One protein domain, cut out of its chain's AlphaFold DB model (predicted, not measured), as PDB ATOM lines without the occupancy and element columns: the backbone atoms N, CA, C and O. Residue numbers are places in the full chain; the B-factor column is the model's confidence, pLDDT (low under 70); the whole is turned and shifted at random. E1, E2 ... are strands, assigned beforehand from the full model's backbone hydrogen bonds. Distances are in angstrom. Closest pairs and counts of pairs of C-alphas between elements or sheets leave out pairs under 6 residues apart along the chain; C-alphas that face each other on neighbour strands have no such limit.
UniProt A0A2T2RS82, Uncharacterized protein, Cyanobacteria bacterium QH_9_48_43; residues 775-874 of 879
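This is residues 775 to 874 of the 879 residues of an uncharacterized protein of Cyanobacteria bacterium QH_9_48_43 (UniProt A0A2T2RS82). What shape is it? Little is regular: two small sheets, E1 E7 E3 and E2 E6 E5 E4, are partly face to face, with loop 797 to 822 at one end. What makes it? The 100 printed residues, all-strand in class, hold seven named strands, E1 to E7 in order, with 34 residues; the first sheet is antiparallel, the second mixed. It is compact, radius of gyration of the C-alphas 13.6 A, spanning 37 by 32 by 27 A.

Where does it start? E1, residues 779 to 786, runs 21.3 A from C-alpha 779 at (-52.361, -25.068, 41.543). What follows? E2 is 794 to 796, E3 823 to 826, E4 834 to 836, E5 847 to 850, E6 855 to 858; E7, 866 to 873, 21.5 A, bends by 53 degrees at 870 and ends at (-49.148, -29.166, 41.364).

What pairs with E7? E1 and E3 are its antiparallel neighbours, with N 783 and O 869, and N 825 and O 868, each 2.8 A apart. And in the other sheet? E6 is antiparallel to E2, N 795 to O 856 2.9 A, and forms a hairpin with E5, N 857 to O 849 2.8 A; E4 is parallel to E5, N 848 to O 834 2.8 A.

How large? The farthest C-alphas, Ser 790 and Asp 814, are 41.0 A apart. Any cut or doubt? The printed part has no cut, E2 to E3 is a long link, and 43 residues, among them 798 to 822, have pLDDT under 70.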
ATOM      1  N   VAL A 775     -48.514 -27.641  29.231       42.62
ATOM      2  CA  VAL A 775     -49.290 -28.194  30.348       42.62
ATOM      3  C   VAL A 775     -49.594 -27.079  31.336       42.62
ATOM      4  O   VAL A 775     -48.763 -26.209  31.607       42.62
ATOM      5  N   LYS A 776     -50.820 -27.089  31.856       48.84
ATOM      6  CA  LYS A 776     -51.276 -26.132  32.861       48.84
ATOM      7  C   LYS A 776     -51.170 -26.753  34.251       48.84
ATOM      8  O   LYS A 776     -51.740 -27.822  34.463       48.84
ATOM      9  N   PRO A 777     -50.484 -26.108  35.204       52.78
ATOM     10  CA  PRO A 777     -50.554 -26.521  36.598       52.78
ATOM     11  C   PRO A 777     -51.960 -26.294  37.152       52.78
ATOM     12  O   PRO A 777     -52.596 -25.275  36.863       52.78
ATOM     13  N   THR A 778     -52.440 -27.233  37.963       50.38
ATOM     14  CA  THR A 778     -53.748 -27.146  38.620       50.38
ATOM     15  C   THR A 778     -53.717 -26.254  39.857       50.38
ATOM     16  O   THR A 778     -54.742 -25.669  40.199       50.38
ATOM     17  N   SER A 779     -52.553 -26.071  40.491       54.50
ATOM     18  CA  SER A 779     -52.361 -25.068  41.543       54.50
ATOM     19  C   SER A 779     -50.925 -24.528  41.573       54.50
ATOM     20  O   SER A 779     -49.973 -25.212  41.196       54.50
ATOM     21  N   ASN A 780     -50.776 -23.275  42.017       59.44
ATOM     22  CA  ASN A 780     -49.493 -22.645  42.333       59.44
ATOM     23  C   ASN A 780     -49.549 -22.155  43.786       59.44
ATOM     24  O   ASN A 780     -50.416 -21.347  44.130       59.44
ATOM     25  N   SER A 781     -48.655 -22.661  44.632       65.25
ATOM     26  CA  SER A 781     -48.578 -22.308  46.051       65.25
ATOM     27  C   SER A 781     -47.203 -21.737  46.380       65.25
ATOM     28  O   SER A 781     -46.186 -22.386  46.146       65.25
ATOM     29  N   ASP A 782     -47.169 -20.537  46.960       70.88
ATOM     30  CA  ASP A 782     -45.948 -19.997  47.558       70.88
ATOM     31  C   ASP A 782     -45.664 -20.755  48.864       70.88
ATOM     32  O   ASP A 782     -46.500 -20.799  49.771       70.88
ATOM     33  N   LEU A 783     -44.480 -21.351  48.969       81.12
ATOM     34  CA  LEU A 783     -43.960 -21.958  50.185       81.12
ATOM     35  C   LEU A 783     -43.199 -20.887  50.969       81.12
ATOM     36  O   LEU A 783     -42.253 -20.292  50.457       81.12
ATOM     37  N   ASN A 784     -43.604 -20.635  52.208       88.31
ATOM     38  CA  ASN A 784     -42.865 -19.800  53.150       88.31
ATOM     39  C   ASN A 784     -43.152 -20.296  54.570       88.31
ATOM     40  O   ASN A 784     -44.122 -19.866  55.195       88.31
ATOM     41  N   ASP A 785     -42.351 -21.250  55.037       90.88
ATOM     42  CA  ASP A 785     -42.570 -21.947  56.306       90.88
ATOM     43  C   ASP A 785     -41.237 -22.233  57.023       90.88
ATOM     44  O   ASP A 785     -40.161 -21.858  56.558       90.88
ATOM     45  N   THR A 786     -41.288 -22.876  58.186       94.31
ATOM     46  CA  THR A 786     -40.121 -23.353  58.934       94.31
ATOM     47  C   THR A 786     -40.170 -24.869  59.048       94.31
ATOM     48  O   THR A 786     -41.153 -25.429  59.530       94.31
ATOM     49  N   ILE A 787     -39.086 -25.543  58.659       94.12
ATOM     50  CA  ILE A 787     -38.987 -27.006  58.734       94.12
ATOM     51  C   ILE A 787     -39.127 -27.437  60.207       94.12
ATOM     52  O   ILE A 787     -38.400 -26.906  61.057       94.12
ATOM     53  N   PRO A 788     -40.013 -28.393  60.557       94.69
ATOM     54  CA  PRO A 788     -40.210 -28.805  61.943       94.69
ATOM     55  C   PRO A 788     -38.902 -29.231  62.614       94.69
ATOM     56  O   PRO A 788     -38.118 -30.010  62.071       94.69
ATOM     57  N   SER A 789     -38.667 -28.734  63.830       92.56
ATOM     58  CA  SER A 789     -37.456 -29.062  64.600       92.56
ATOM     59  C   SER A 789     -37.466 -30.487  65.172       92.56
ATOM     60  O   SER A 789     -36.414 -31.029  65.505       92.56
ATOM     61  N   SER A 790     -38.642 -31.109  65.273       89.50
ATOM     62  CA  SER A 790     -38.838 -32.489  65.721       89.50
ATOM     63  C   SER A 790     -39.249 -33.387  64.559       89.50
ATOM     64  O   SER A 790     -40.058 -32.975  63.737       89.50
ATOM     65  N   SER A 791     -38.756 -34.627  64.547       86.81
ATOM     66  CA  SER A 791     -39.190 -35.651  63.591       86.81
ATOM     67  C   SER A 791     -40.705 -35.931  63.709       86.81
ATOM     68  O   SER A 791     -41.203 -36.012  64.840       86.81
ATOM     69  N   PRO A 792     -41.428 -36.114  62.586       85.38
ATOM     70  CA  PRO A 792     -40.919 -36.088  61.210       85.38
ATOM     71  C   PRO A 792     -40.664 -34.660  60.690       85.38
ATOM     72  O   PRO A 792     -41.429 -33.737  60.962       85.38
ATOM     73  N   HIS A 793     -39.561 -34.476  59.953       91.44
ATOM     74  CA  HIS A 793     -39.163 -33.192  59.359       91.44
ATOM     75  C   HIS A 793     -39.926 -32.976  58.052       91.44
ATOM     76  O   HIS A 793     -39.363 -33.020  56.962       91.44
ATOM     77  N   GLU A 794     -41.237 -32.825  58.186       92.31
ATOM     78  CA  GLU A 794     -42.194 -32.868  57.089       92.31
ATOM     79  C   GLU A 794     -43.052 -31.605  57.073       92.31
ATOM     80  O   GLU A 794     -43.536 -31.158  58.114       92.31
ATOM     81  N   LEU A 795     -43.271 -31.040  55.887       87.88
ATOM     82  CA  LEU A 795     -44.230 -29.960  55.678       87.88
ATOM     83  C   LEU A 795     -45.292 -30.406  54.687       87.88
ATOM     84  O   LEU A 795     -44.985 -30.840  53.579       87.88
ATOM     85  N   TYR A 796     -46.550 -30.254  55.080       82.69
ATOM     86  CA  TYR A 796     -47.660 -30.358  54.146       82.69
ATOM     87  C   TYR A 796     -47.852 -29.008  53.480       82.69
ATOM     88  O   TYR A 796     -48.233 -28.036  54.136       82.69
ATOM     89  N   VAL A 797     -47.635 -28.957  52.170       70.62
ATOM     90  CA  VAL A 797     -48.069 -27.810  51.380       70.62
ATOM     91  C   VAL A 797     -49.571 -27.973  51.202       70.62
ATOM     92  O   VAL A 797     -50.037 -28.648  50.289       70.62
ATOM     93  N   ALA A 798     -50.343 -27.428  52.144       57.09
ATOM     94  CA  ALA A 798     -51.784 -27.353  51.975       57.09
ATOM     95  C   ALA A 798     -52.064 -26.572  50.689       57.09
ATOM     96  O   ALA A 798     -51.497 -25.492  50.502       57.09
ATOM     97  N   GLU A 799     -52.929 -27.106  49.819       53.41
ATOM     98  CA  GLU A 799     -53.487 -26.348  48.701       53.41
ATOM     99  C   GLU A 799     -53.962 -25.012  49.259       53.41
ATOM    100  O   GLU A 799     -54.889 -24.976  50.072       53.41
ATOM    101  N   SER A 800     -53.279 -23.916  48.921       43.97
ATOM    102  CA  SER A 800     -53.696 -22.616  49.420       43.97
ATOM    103  C   SER A 800     -55.078 -22.353  48.835       43.97
ATOM    104  O   SER A 800     -55.177 -22.151  47.623       43.97
ATOM    105  N   PRO A 801     -56.153 -22.281  49.644       44.12
ATOM    106  CA  PRO A 801     -57.486 -22.041  49.100       44.12
ATOM    107  C   PRO A 801     -57.596 -20.637  48.485       44.12
ATOM    108  O   PRO A 801     -58.632 -20.286  47.938       44.12
ATOM    109  N   ASN A 802     -56.556 -19.801  48.642       43.50
ATOM    110  CA  ASN A 802     -56.522 -18.394  48.267       43.50
ATOM    111  C   ASN A 802     -55.112 -17.910  47.855       43.50
ATOM    112  O   ASN A 802     -54.739 -16.782  48.188       43.50
ATOM    113  N   GLY A 803     -54.323 -18.712  47.125       44.38
ATOM    114  CA  GLY A 803     -53.008 -18.288  46.606       44.38
ATOM    115  C   GLY A 803     -53.089 -16.962  45.835       44.38
ATOM    116  O   GLY A 803     -54.063 -16.699  45.139       44.38
ATOM    117  N   SER A 804     -52.134 -16.047  45.992       43.34
ATOM    118  CA  SER A 804     -52.185 -14.670  45.458       43.34
ATOM    119  C   SER A 804     -51.743 -14.502  43.992       43.34
ATOM    120  O   SER A 804     -51.511 -13.372  43.567       43.34
ATOM    121  N   ALA A 805     -51.617 -15.574  43.210       44.41
ATOM    122  CA  ALA A 805     -50.951 -15.513  41.907       44.41
ATOM    123  C   ALA A 805     -51.849 -15.017  40.750       44.41
ATOM    124  O   ALA A 805     -53.031 -15.352  40.656       44.41
ATOM    125  N   SER A 806     -51.251 -14.227  39.850       49.19
ATOM    126  CA  SER A 806     -51.712 -14.006  38.471       49.19
ATOM    127  C   SER A 806     -51.744 -15.326  37.688       49.19
ATOM    128  O   SER A 806     -51.057 -16.260  38.092       49.19
ATOM    129  N   ASP A 807     -52.504 -15.367  36.582       43.94
ATOM    130  CA  ASP A 807     -52.587 -16.492  35.625       43.94
ATOM    131  C   ASP A 807     -51.270 -17.290  35.561       43.94
ATOM    132  O   ASP A 807     -50.234 -16.702  35.215       43.94
ATOM    133  N   PRO A 808     -51.250 -18.572  35.983       51.50
ATOM    134  CA  PRO A 808     -50.036 -19.360  35.912       51.50
ATOM    135  C   PRO A 808     -49.700 -19.558  34.434       51.50
ATOM    136  O   PRO A 808     -50.381 -20.299  33.727       51.50
ATOM    137  N   ASN A 809     -48.660 -18.855  33.969       45.25
ATOM    138  CA  ASN A 809     -48.174 -18.932  32.593       45.25
ATOM    139  C   ASN A 809     -48.143 -20.391  32.119       45.25
ATOM    140  O   ASN A 809     -47.604 -21.254  32.814       45.25
ATOM    141  N   TRP A 810     -48.692 -20.645  30.927       40.41
ATOM    142  CA  TRP A 810     -48.576 -21.927  30.235       40.41
ATOM    143  C   TRP A 810     -47.132 -22.440  30.304       40.41
ATOM    144  O   TRP A 810     -46.205 -21.744  29.882       40.41
ATOM    145  N   ILE A 811     -46.938 -23.651  30.827       45.97
ATOM    146  CA  ILE A 811     -45.612 -24.262  30.899       45.97
ATOM    147  C   ILE A 811     -45.441 -25.103  29.651       45.97
ATOM    148  O   ILE A 811     -46.137 -26.099  29.473       45.97
ATOM    149  N   GLY A 812     -44.533 -24.686  28.772       37.22
ATOM    150  CA  GLY A 812     -44.117 -25.523  27.655       37.22
ATOM    151  C   GLY A 812     -43.484 -26.806  28.193       37.22
ATOM    152  O   GLY A 812     -42.571 -26.742  29.013       37.22
ATOM    153  N   LEU A 813     -43.973 -27.954  27.731       42.34
ATOM    154  CA  LEU A 813     -43.268 -29.234  27.778       42.34
ATOM    155  C   LEU A 813     -42.162 -29.318  26.716       42.34
ATOM    156  O   LEU A 813     -41.469 -30.329  26.640       42.34
ATOM    157  N   ASP A 814     -41.997 -28.271  25.905       37.00
ATOM    158  CA  ASP A 814     -40.871 -28.128  24.990       37.00
ATOM    159  C   ASP A 814     -39.596 -27.826  25.773       37.00
ATOM    160  O   ASP A 814     -39.283 -26.677  26.084       37.00
ATOM    161  N   ASP A 815     -38.946 -28.904  26.183       34.72
ATOM    162  CA  ASP A 815     -37.508 -29.120  26.330       34.72
ATOM    163  C   ASP A 815     -37.356 -30.389  27.180       34.72
ATOM    164  O   ASP A 815     -38.179 -30.661  28.053       34.72
ATOM    165  N   ASP A 816     -36.300 -31.168  26.945       37.06
ATOM    166  CA  ASP A 816     -35.990 -32.493  27.517       37.06
ATOM    167  C   ASP A 816     -35.824 -32.571  29.058       37.06
ATOM    168  O   ASP A 816     -35.138 -33.444  29.595       37.06
ATOM    169  N   LYS A 817     -36.457 -31.672  29.813       36.88
ATOM    170  CA  LYS A 817     -36.709 -31.779  31.249       36.88
ATOM    171  C   LYS A 817     -38.100 -31.211  31.521       36.88
ATOM    172  O   LYS A 817     -38.313 -30.041  31.196       36.88
ATOM    173  N   PRO A 818     -39.017 -31.935  32.191       36.25
ATOM    174  CA  PRO A 818     -40.172 -31.274  32.777       36.25
ATOM    175  C   PRO A 818     -39.626 -30.183  33.701       36.25
ATOM    176  O   PRO A 818     -39.028 -30.473  34.740       36.25
ATOM    177  N   LYS A 819     -39.770 -28.914  33.304       41.16
ATOM    178  CA  LYS A 819     -39.591 -27.772  34.200       41.16
ATOM    179  C   LYS A 819     -40.752 -27.811  35.179       41.16
ATOM    180  O   LYS A 819     -41.684 -27.018  35.112       41.16
ATOM    181  N   TYR A 820     -40.696 -28.760  36.100       48.72
ATOM    182  CA  TYR A 820     -41.324 -28.600  37.384       48.72
ATOM    183  C   TYR A 820     -40.703 -27.329  37.976       48.72
ATOM    184  O   TYR A 820     -39.545 -27.350  38.388       48.72
ATOM    185  N   SER A 821     -41.399 -26.192  37.938       50.69
ATOM    186  CA  SER A 821     -40.883 -24.919  38.461       50.69
ATOM    187  C   SER A 821     -40.978 -24.876  39.991       50.69
ATOM    188  O   SER A 821     -41.512 -23.936  40.583       50.69
ATOM    189  N   HIS A 822     -40.500 -25.944  40.622       64.31
ATOM    190  CA  HIS A 822     -40.289 -26.023  42.048       64.31
ATOM    191  C   HIS A 822     -38.933 -25.387  42.334       64.31
ATOM    192  O   HIS A 822     -37.900 -26.023  42.154       64.31
ATOM    193  N   SER A 823     -38.923 -24.125  42.743       76.31
ATOM    194  CA  SER A 823     -37.749 -23.540  43.382       76.31
ATOM    195  C   SER A 823     -37.992 -23.640  44.875       76.31
ATOM    196  O   SER A 823     -38.899 -23.005  45.392       76.31
ATOM    197  N   ILE A 824     -37.240 -24.481  45.581       86.06
ATOM    198  CA  ILE A 824     -37.274 -24.527  47.046       86.06
ATOM    199  C   ILE A 824     -35.904 -24.083  47.525       86.06
ATOM    200  O   ILE A 824     -34.897 -24.623  47.099       86.06
ATOM    201  N   SER A 825     -35.845 -23.085  48.392       92.25
ATOM    202  CA  SER A 825     -34.620 -22.616  49.033       92.25
ATOM    203  C   SER A 825     -34.720 -22.857  50.530       92.25
ATOM    204  O   SER A 825     -35.719 -22.491  51.150       92.25
ATOM    205  N   ILE A 826     -33.680 -23.455  51.104       94.06
ATOM    206  CA  ILE A 826     -33.556 -23.686  52.544       94.06
ATOM    207  C   ILE A 826     -32.520 -22.704  53.092       94.06
ATOM    208  O   ILE A 826     -31.422 -22.556  52.548       94.06
ATOM    209  N   GLU A 827     -32.870 -22.005  54.168       95.94
ATOM    210  CA  GLU A 827     -32.006 -21.017  54.807       95.94
ATOM    211  C   GLU A 827     -30.625 -21.604  55.141       95.94
ATOM    212  O   GLU A 827     -30.507 -22.656  55.756       95.94
ATOM    213  N   GLY A 828     -29.552 -20.905  54.767       92.88
ATOM    214  CA  GLY A 828     -28.180 -21.339  55.054       92.88
ATOM    215  C   GLY A 828     -27.484 -22.092  53.918       92.88
ATOM    216  O   GLY A 828     -26.292 -22.376  54.046       92.88
ATOM    217  N   TYR A 829     -28.163 -22.336  52.794       94.38
ATOM    218  CA  TYR A 829     -27.544 -22.814  51.554       94.38
ATOM    219  C   TYR A 829     -27.451 -21.700  50.505       94.38
ATOM    220  O   TYR A 829     -28.223 -20.745  50.510       94.38
ATOM    221  N   ALA A 830     -26.455 -21.794  49.619       87.12
ATOM    222  CA  ALA A 830     -26.167 -20.769  48.609       87.12
ATOM    223  C   ALA A 830     -26.987 -20.924  47.310       87.12
ATOM    224  O   ALA A 830     -26.785 -20.156  46.372       87.12
ATOM    225  N   GLY A 831     -27.881 -21.912  47.241       86.00
ATOM    226  CA  GLY A 831     -28.694 -22.218  46.068       86.00
ATOM    227  C   GLY A 831     -29.974 -22.958  46.445       86.00
ATOM    228  O   GLY A 831     -30.239 -23.186  47.624       86.00
ATOM    229  N   GLU A 832     -30.752 -23.319  45.429       89.50
ATOM    230  CA  GLU A 832     -31.970 -24.109  45.595       89.50
ATOM    231  C   GLU A 832     -31.648 -25.514  46.128       89.50
ATOM    232  O   GLU A 832     -30.550 -26.050  45.939       89.50
ATOM    233  N   ALA A 833     -32.610 -26.094  46.833       89.75
ATOM    234  CA  ALA A 833     -32.562 -27.462  47.298       89.75
ATOM    235  C   ALA A 833     -32.742 -28.428  46.123       89.75
ATOM    236  O   ALA A 833     -33.531 -28.191  45.208       89.75
ATOM    237  N   GLU A 834     -32.013 -29.539  46.156       88.38
ATOM    238  CA  GLU A 834     -32.156 -30.613  45.179       88.38
ATOM    239  C   GLU A 834     -33.471 -31.363  45.422       88.38
ATOM    240  O   GLU A 834     -33.747 -31.817  46.531       88.38
ATOM    241  N   LEU A 835     -34.287 -31.508  44.381       85.81
ATOM    242  CA  LEU A 835     -35.579 -32.180  44.480       85.81
ATOM    243  C   LEU A 835     -35.445 -33.659  44.129       85.81
ATOM    244  O   LEU A 835     -35.023 -34.013  43.028       85.81
ATOM    245  N   LEU A 836     -35.847 -34.526  45.053       82.88
ATOM    246  CA  LEU A 836     -35.789 -35.975  44.892       82.88
ATOM    247  C   LEU A 836     -37.157 -36.511  44.452       82.88
ATOM    248  O   LEU A 836     -38.144 -36.340  45.165       82.88
ATOM    249  N   SER A 837     -37.201 -37.190  43.301       64.81
ATOM    250  CA  SER A 837     -38.417 -37.794  42.726       64.81
ATOM    251  C   SER A 837     -38.680 -39.241  43.153       64.81
ATOM    252  O   SER A 837     -39.734 -39.792  42.840       64.81
ATOM    253  N   SER A 838     -37.734 -39.885  43.844       66.81
ATOM    254  CA  SER A 838     -37.835 -41.292  44.237       66.81
ATOM    255  C   SER A 838     -38.246 -41.462  45.701       66.81
ATOM    256  O   SER A 838     -37.850 -40.701  46.586       66.81
ATOM    257  N   SER A 839     -39.006 -42.526  45.970       62.12
ATOM    258  CA  SER A 839     -39.468 -42.923  47.307       62.12
ATOM    259  C   SER A 839     -38.400 -43.632  48.158       62.12
ATOM    260  O   SER A 839     -38.684 -44.038  49.283       62.12
ATOM    261  N   ALA A 840     -37.169 -43.798  47.656       63.31
ATOM    262  CA  ALA A 840     -36.116 -44.558  48.332       63.31
ATOM    263  C   ALA A 840     -35.084 -43.648  49.035       63.31
ATOM    264  O   ALA A 840     -34.543 -42.724  48.433       63.31
ATOM    265  N   GLY A 841     -34.778 -43.937  50.311       75.94
ATOM    266  CA  GLY A 841     -33.783 -43.232  51.151       75.94
ATOM    267  C   GLY A 841     -34.401 -42.204  52.110       75.94
ATOM    268  O   GLY A 841     -35.614 -42.080  52.140       75.94
ATOM    269  N   ALA A 842     -33.619 -41.423  52.853       85.50
ATOM    270  CA  ALA A 842     -34.076 -40.170  53.482       85.50
ATOM    271  C   ALA A 842     -33.389 -38.991  52.767       85.50
ATOM    272  O   ALA A 842     -32.271 -39.196  52.284       85.50
ATOM    273  N   PRO A 843     -34.006 -37.798  52.665       92.25
ATOM    274  CA  PRO A 843     -33.357 -36.644  52.042       92.25
ATOM    275  C   PRO A 843     -32.060 -36.272  52.774       92.25
ATOM    276  O   PRO A 843     -32.012 -36.278  54.005       92.25
ATOM    277  N   GLY A 844     -31.001 -35.961  52.025       93.56
ATOM    278  CA  GLY A 844     -29.782 -35.346  52.550       93.56
ATOM    279  C   GLY A 844     -29.942 -33.840  52.782       93.56
ATOM    280  O   GLY A 844     -30.969 -33.248  52.460       93.56
ATOM    281  N   ALA A 845     -28.923 -33.207  53.362       95.06
ATOM    282  CA  ALA A 845     -28.907 -31.762  53.591       95.06
ATOM    283  C   ALA A 845     -29.084 -30.972  52.278       95.06
ATOM    284  O   ALA A 845     -28.391 -31.254  51.298       95.06
ATOM    285  N   ASN A 846     -29.967 -29.969  52.275       94.38
ATOM    286  CA  ASN A 846     -30.376 -29.225  51.074       94.38
ATOM    287  C   ASN A 846     -30.996 -30.108  49.975       94.38
ATOM    288  O   ASN A 846     -30.905 -29.779  48.792       94.38
ATOM    289  N   GLN A 847     -31.611 -31.228  50.356       93.81
ATOM    290  CA  GLN A 847     -32.427 -32.052  49.472       93.81
ATOM    291  C   GLN A 847     -33.852 -32.118  50.022       93.81
ATOM    292  O   GLN A 847     -34.061 -32.237  51.230       93.81
ATOM    293  N   VAL A 848     -34.839 -32.059  49.134       90.56
ATOM    294  CA  VAL A 848     -36.259 -32.154  49.483       90.56
ATOM    295  C   VAL A 848     -36.865 -33.283  48.683       90.56
ATOM    296  O   VAL A 848     -36.799 -33.289  47.453       90.56
ATOM    297  N   ARG A 849     -37.479 -34.242  49.368       89.06
ATOM    298  CA  ARG A 849     -38.315 -35.232  48.693       89.06
ATOM    299  C   ARG A 849     -39.750 -34.750  48.693       89.06
ATOM    300  O   ARG A 849     -40.258 -34.302  49.714       89.06
ATOM    301  N   PHE A 850     -40.409 -34.898  47.555       83.12
ATOM    302  CA  PHE A 850     -41.842 -34.690  47.433       83.12
ATOM    303  C   PHE A 850     -42.543 -36.038  47.274       83.12
ATOM    304  O   PHE A 850     -42.018 -36.947  46.629       83.12
ATOM    305  N   ASN A 851     -43.743 -36.173  47.833       73.00
ATOM    306  CA  ASN A 851     -44.625 -37.292  47.514       73.00
ATOM    307  C   ASN A 851     -45.857 -36.827  46.720       73.00
ATOM    308  O   ASN A 851     -46.158 -35.637  46.627       73.00
ATOM    309  N   GLN A 852     -46.601 -37.794  46.178       60.97
ATOM    310  CA  GLN A 852     -47.845 -37.565  45.429       60.97
ATOM    311  C   GLN A 852     -49.003 -37.024  46.290       60.97
ATOM    312  O   GLN A 852     -50.124 -36.919  45.810       60.97
ATOM    313  N   SER A 853     -48.768 -36.702  47.564       64.50
ATOM    314  CA  SER A 853     -49.755 -36.151  48.502       64.50
ATOM    315  C   SER A 853     -49.508 -34.675  48.841       64.50
ATOM    316  O   SER A 853     -50.241 -34.127  49.660       64.50
ATOM    317  N   GLY A 854     -48.467 -34.044  48.280       69.94
ATOM    318  CA  GLY A 854     -48.080 -32.666  48.617       69.94
ATOM    319  C   GLY A 854     -47.267 -32.553  49.910       69.94
ATOM    320  O   GLY A 854     -47.108 -31.459  50.453       69.94
ATOM    321  N   LEU A 855     -46.752 -33.680  50.415       83.50
ATOM    322  CA  LEU A 855     -45.821 -33.713  51.539       83.50
ATOM    323  C   LEU A 855     -44.398 -33.463  51.037       83.50
ATOM    324  O   LEU A 855     -43.931 -34.136  50.114       83.50
ATOM    325  N   LEU A 856     -43.714 -32.525  51.684       89.38
ATOM    326  CA  LEU A 856     -42.290 -32.269  51.524       89.38
ATOM    327  C   LEU A 856     -41.542 -32.867  52.718       89.38
ATOM    328  O   LEU A 856     -41.760 -32.446  53.854       89.38
ATOM    329  N   GLU A 857     -40.665 -33.830  52.462       92.56
ATOM    330  CA  GLU A 857     -39.763 -34.420  53.452       92.56
ATOM    331  C   GLU A 857     -38.388 -33.745  53.360       92.56
ATOM    332  O   GLU A 857     -37.825 -33.601  52.268       92.56
ATOM    333  N   PHE A 858     -37.823 -33.379  54.511       94.38
ATOM    334  CA  PHE A 858     -36.521 -32.718  54.636       94.38
ATOM    335  C   PHE A 858     -35.536 -33.564  55.452       94.38
ATOM    336  O   PHE A 858     -35.922 -34.448  56.223       94.38
ATOM    337  N   SER A 859     -34.243 -33.260  55.325       95.06
ATOM    338  CA  SER A 859     -33.214 -33.818  56.205       95.06
ATOM    339  C   SER A 859     -33.362 -33.306  57.640       95.06
ATOM    340  O   SER A 859     -33.733 -32.155  57.875       95.06
ATOM    341  N   SER A 860     -32.960 -34.117  58.622       94.06
ATOM    342  CA  SER A 860     -32.793 -33.649  60.004       94.06
ATOM    343  C   SER A 860     -31.748 -32.538  60.141       94.06
ATOM    344  O   SER A 860     -31.819 -31.749  61.078       94.06
ATOM    345  N   ASP A 861     -30.799 -32.448  59.204       95.25
ATOM    346  CA  ASP A 861     -29.804 -31.366  59.158       95.25
ATOM    347  C   ASP A 861     -30.427 -30.010  58.783       95.25
ATOM    348  O   ASP A 861     -29.811 -28.961  58.998       95.25
ATOM    349  N   ASP A 862     -31.648 -30.032  58.241       96.69
ATOM    350  CA  ASP A 862     -32.411 -28.853  57.837       96.69
ATOM    351  C   ASP A 862     -33.504 -28.460  58.840       96.69
ATOM    352  O   ASP A 862     -34.172 -27.439  58.682       96.69
ATOM    353  N   ALA A 863     -33.638 -29.224  59.924       94.88
ATOM    354  CA  ALA A 863     -34.621 -28.996  60.969       94.88
ATOM    355  C   ALA A 863     -34.500 -27.589  61.587       94.88
ATOM    356  O   ALA A 863     -33.435 -27.170  62.046       94.88
ATOM    357  N   GLY A 864     -35.618 -26.861  61.643       94.12
ATOM    358  CA  GLY A 864     -35.701 -25.508  62.200       94.12
ATOM    359  C   GLY A 864     -35.237 -24.382  61.273       94.12
ATOM    360  O   GLY A 864     -35.284 -23.227  61.693       94.12
ATOM    361  N   LYS A 865     -34.796 -24.682  60.045       95.94
ATOM    362  CA  LYS A 865     -34.455 -23.665  59.039       95.94
ATOM    363  C   LYS A 865     -35.710 -23.150  58.339       95.94
ATOM    364  O   LYS A 865     -36.680 -23.892  58.159       95.94
ATOM    365  N   SER A 866     -35.678 -21.888  57.915       94.25
ATOM    366  CA  SER A 866     -36.729 -21.320  57.066       94.25
ATOM    367  C   SER A 866     -36.658 -21.930  55.663       94.25
ATOM    368  O   SER A 866     -35.565 -22.119  55.125       94.25
ATOM    369  N   VAL A 867     -37.810 -22.213  55.058       92.06
ATOM    370  CA  VAL A 867     -37.929 -22.705  53.683       92.06
ATOM    371  C   VAL A 867     -38.831 -21.777  52.875       92.06
ATOM    372  O   VAL A 867     -39.939 -21.447  53.295       92.06
ATOM    373  N   THR A 868     -38.349 -21.345  51.712       89.81
ATOM    374  CA  THR A 868     -39.079 -20.451  50.803       89.81
ATOM    375  C   THR A 868     -39.067 -20.995  49.387       89.81
ATOM    376  O   THR A 868     -38.031 -21.491  48.951       89.81
ATOM    377  N   GLY A 869     -40.157 -20.865  48.639       83.75
ATOM    378  CA  GLY A 869     -40.200 -21.390  47.282       83.75
ATOM    379  C   GLY A 869     -41.528 -21.245  46.559       83.75
ATOM    380  O   GLY A 869     -42.494 -20.758  47.133       83.75
ATOM    381  N   THR A 870     -41.584 -21.705  45.312       71.00
ATOM    382  CA  THR A 870     -42.843 -21.926  44.584       71.00
ATOM    383  C   THR A 870     -43.090 -23.412  44.399       71.00
ATOM    384  O   THR A 870     -42.170 -24.161  44.077       71.00
ATOM    385  N   TYR A 871     -44.338 -23.831  44.588       67.06
ATOM    386  CA  TYR A 871     -44.781 -25.206  44.421       67.06
ATOM    387  C   TYR A 871     -45.885 -25.297  43.369       67.06
ATOM    388  O   TYR A 871     -46.904 -24.617  43.489       67.06
ATOM    389  N   LEU A 872     -45.685 -26.130  42.343       63.78
ATOM    390  CA  LEU A 872     -46.638 -26.315  41.250       63.78
ATOM    391  C   LEU A 872     -47.177 -27.741  41.243       63.78
ATOM    392  O   LEU A 872     -46.455 -28.687  40.929       63.78
ATOM    393  N   TRP A 873     -48.473 -27.883  41.506       58.22
ATOM    394  CA  TRP A 873     -49.148 -29.166  41.364       58.22
ATOM    395  C   TRP A 873     -49.655 -29.337  39.935       58.22
ATOM    396  O   TRP A 873     -50.321 -28.453  39.390       58.22
ATOM    397  N   ILE A 874     -49.362 -30.484  39.329       53.34
ATOM    398  CA  ILE A 874     -49.983 -30.932  38.083       53.34
ATOM    399  C   ILE A 874     -50.807 -32.156  38.470       53.34
ATOM    400  O   ILE A 874     -50.247 -33.209  38.767       53.34
TER     401      ILE A 874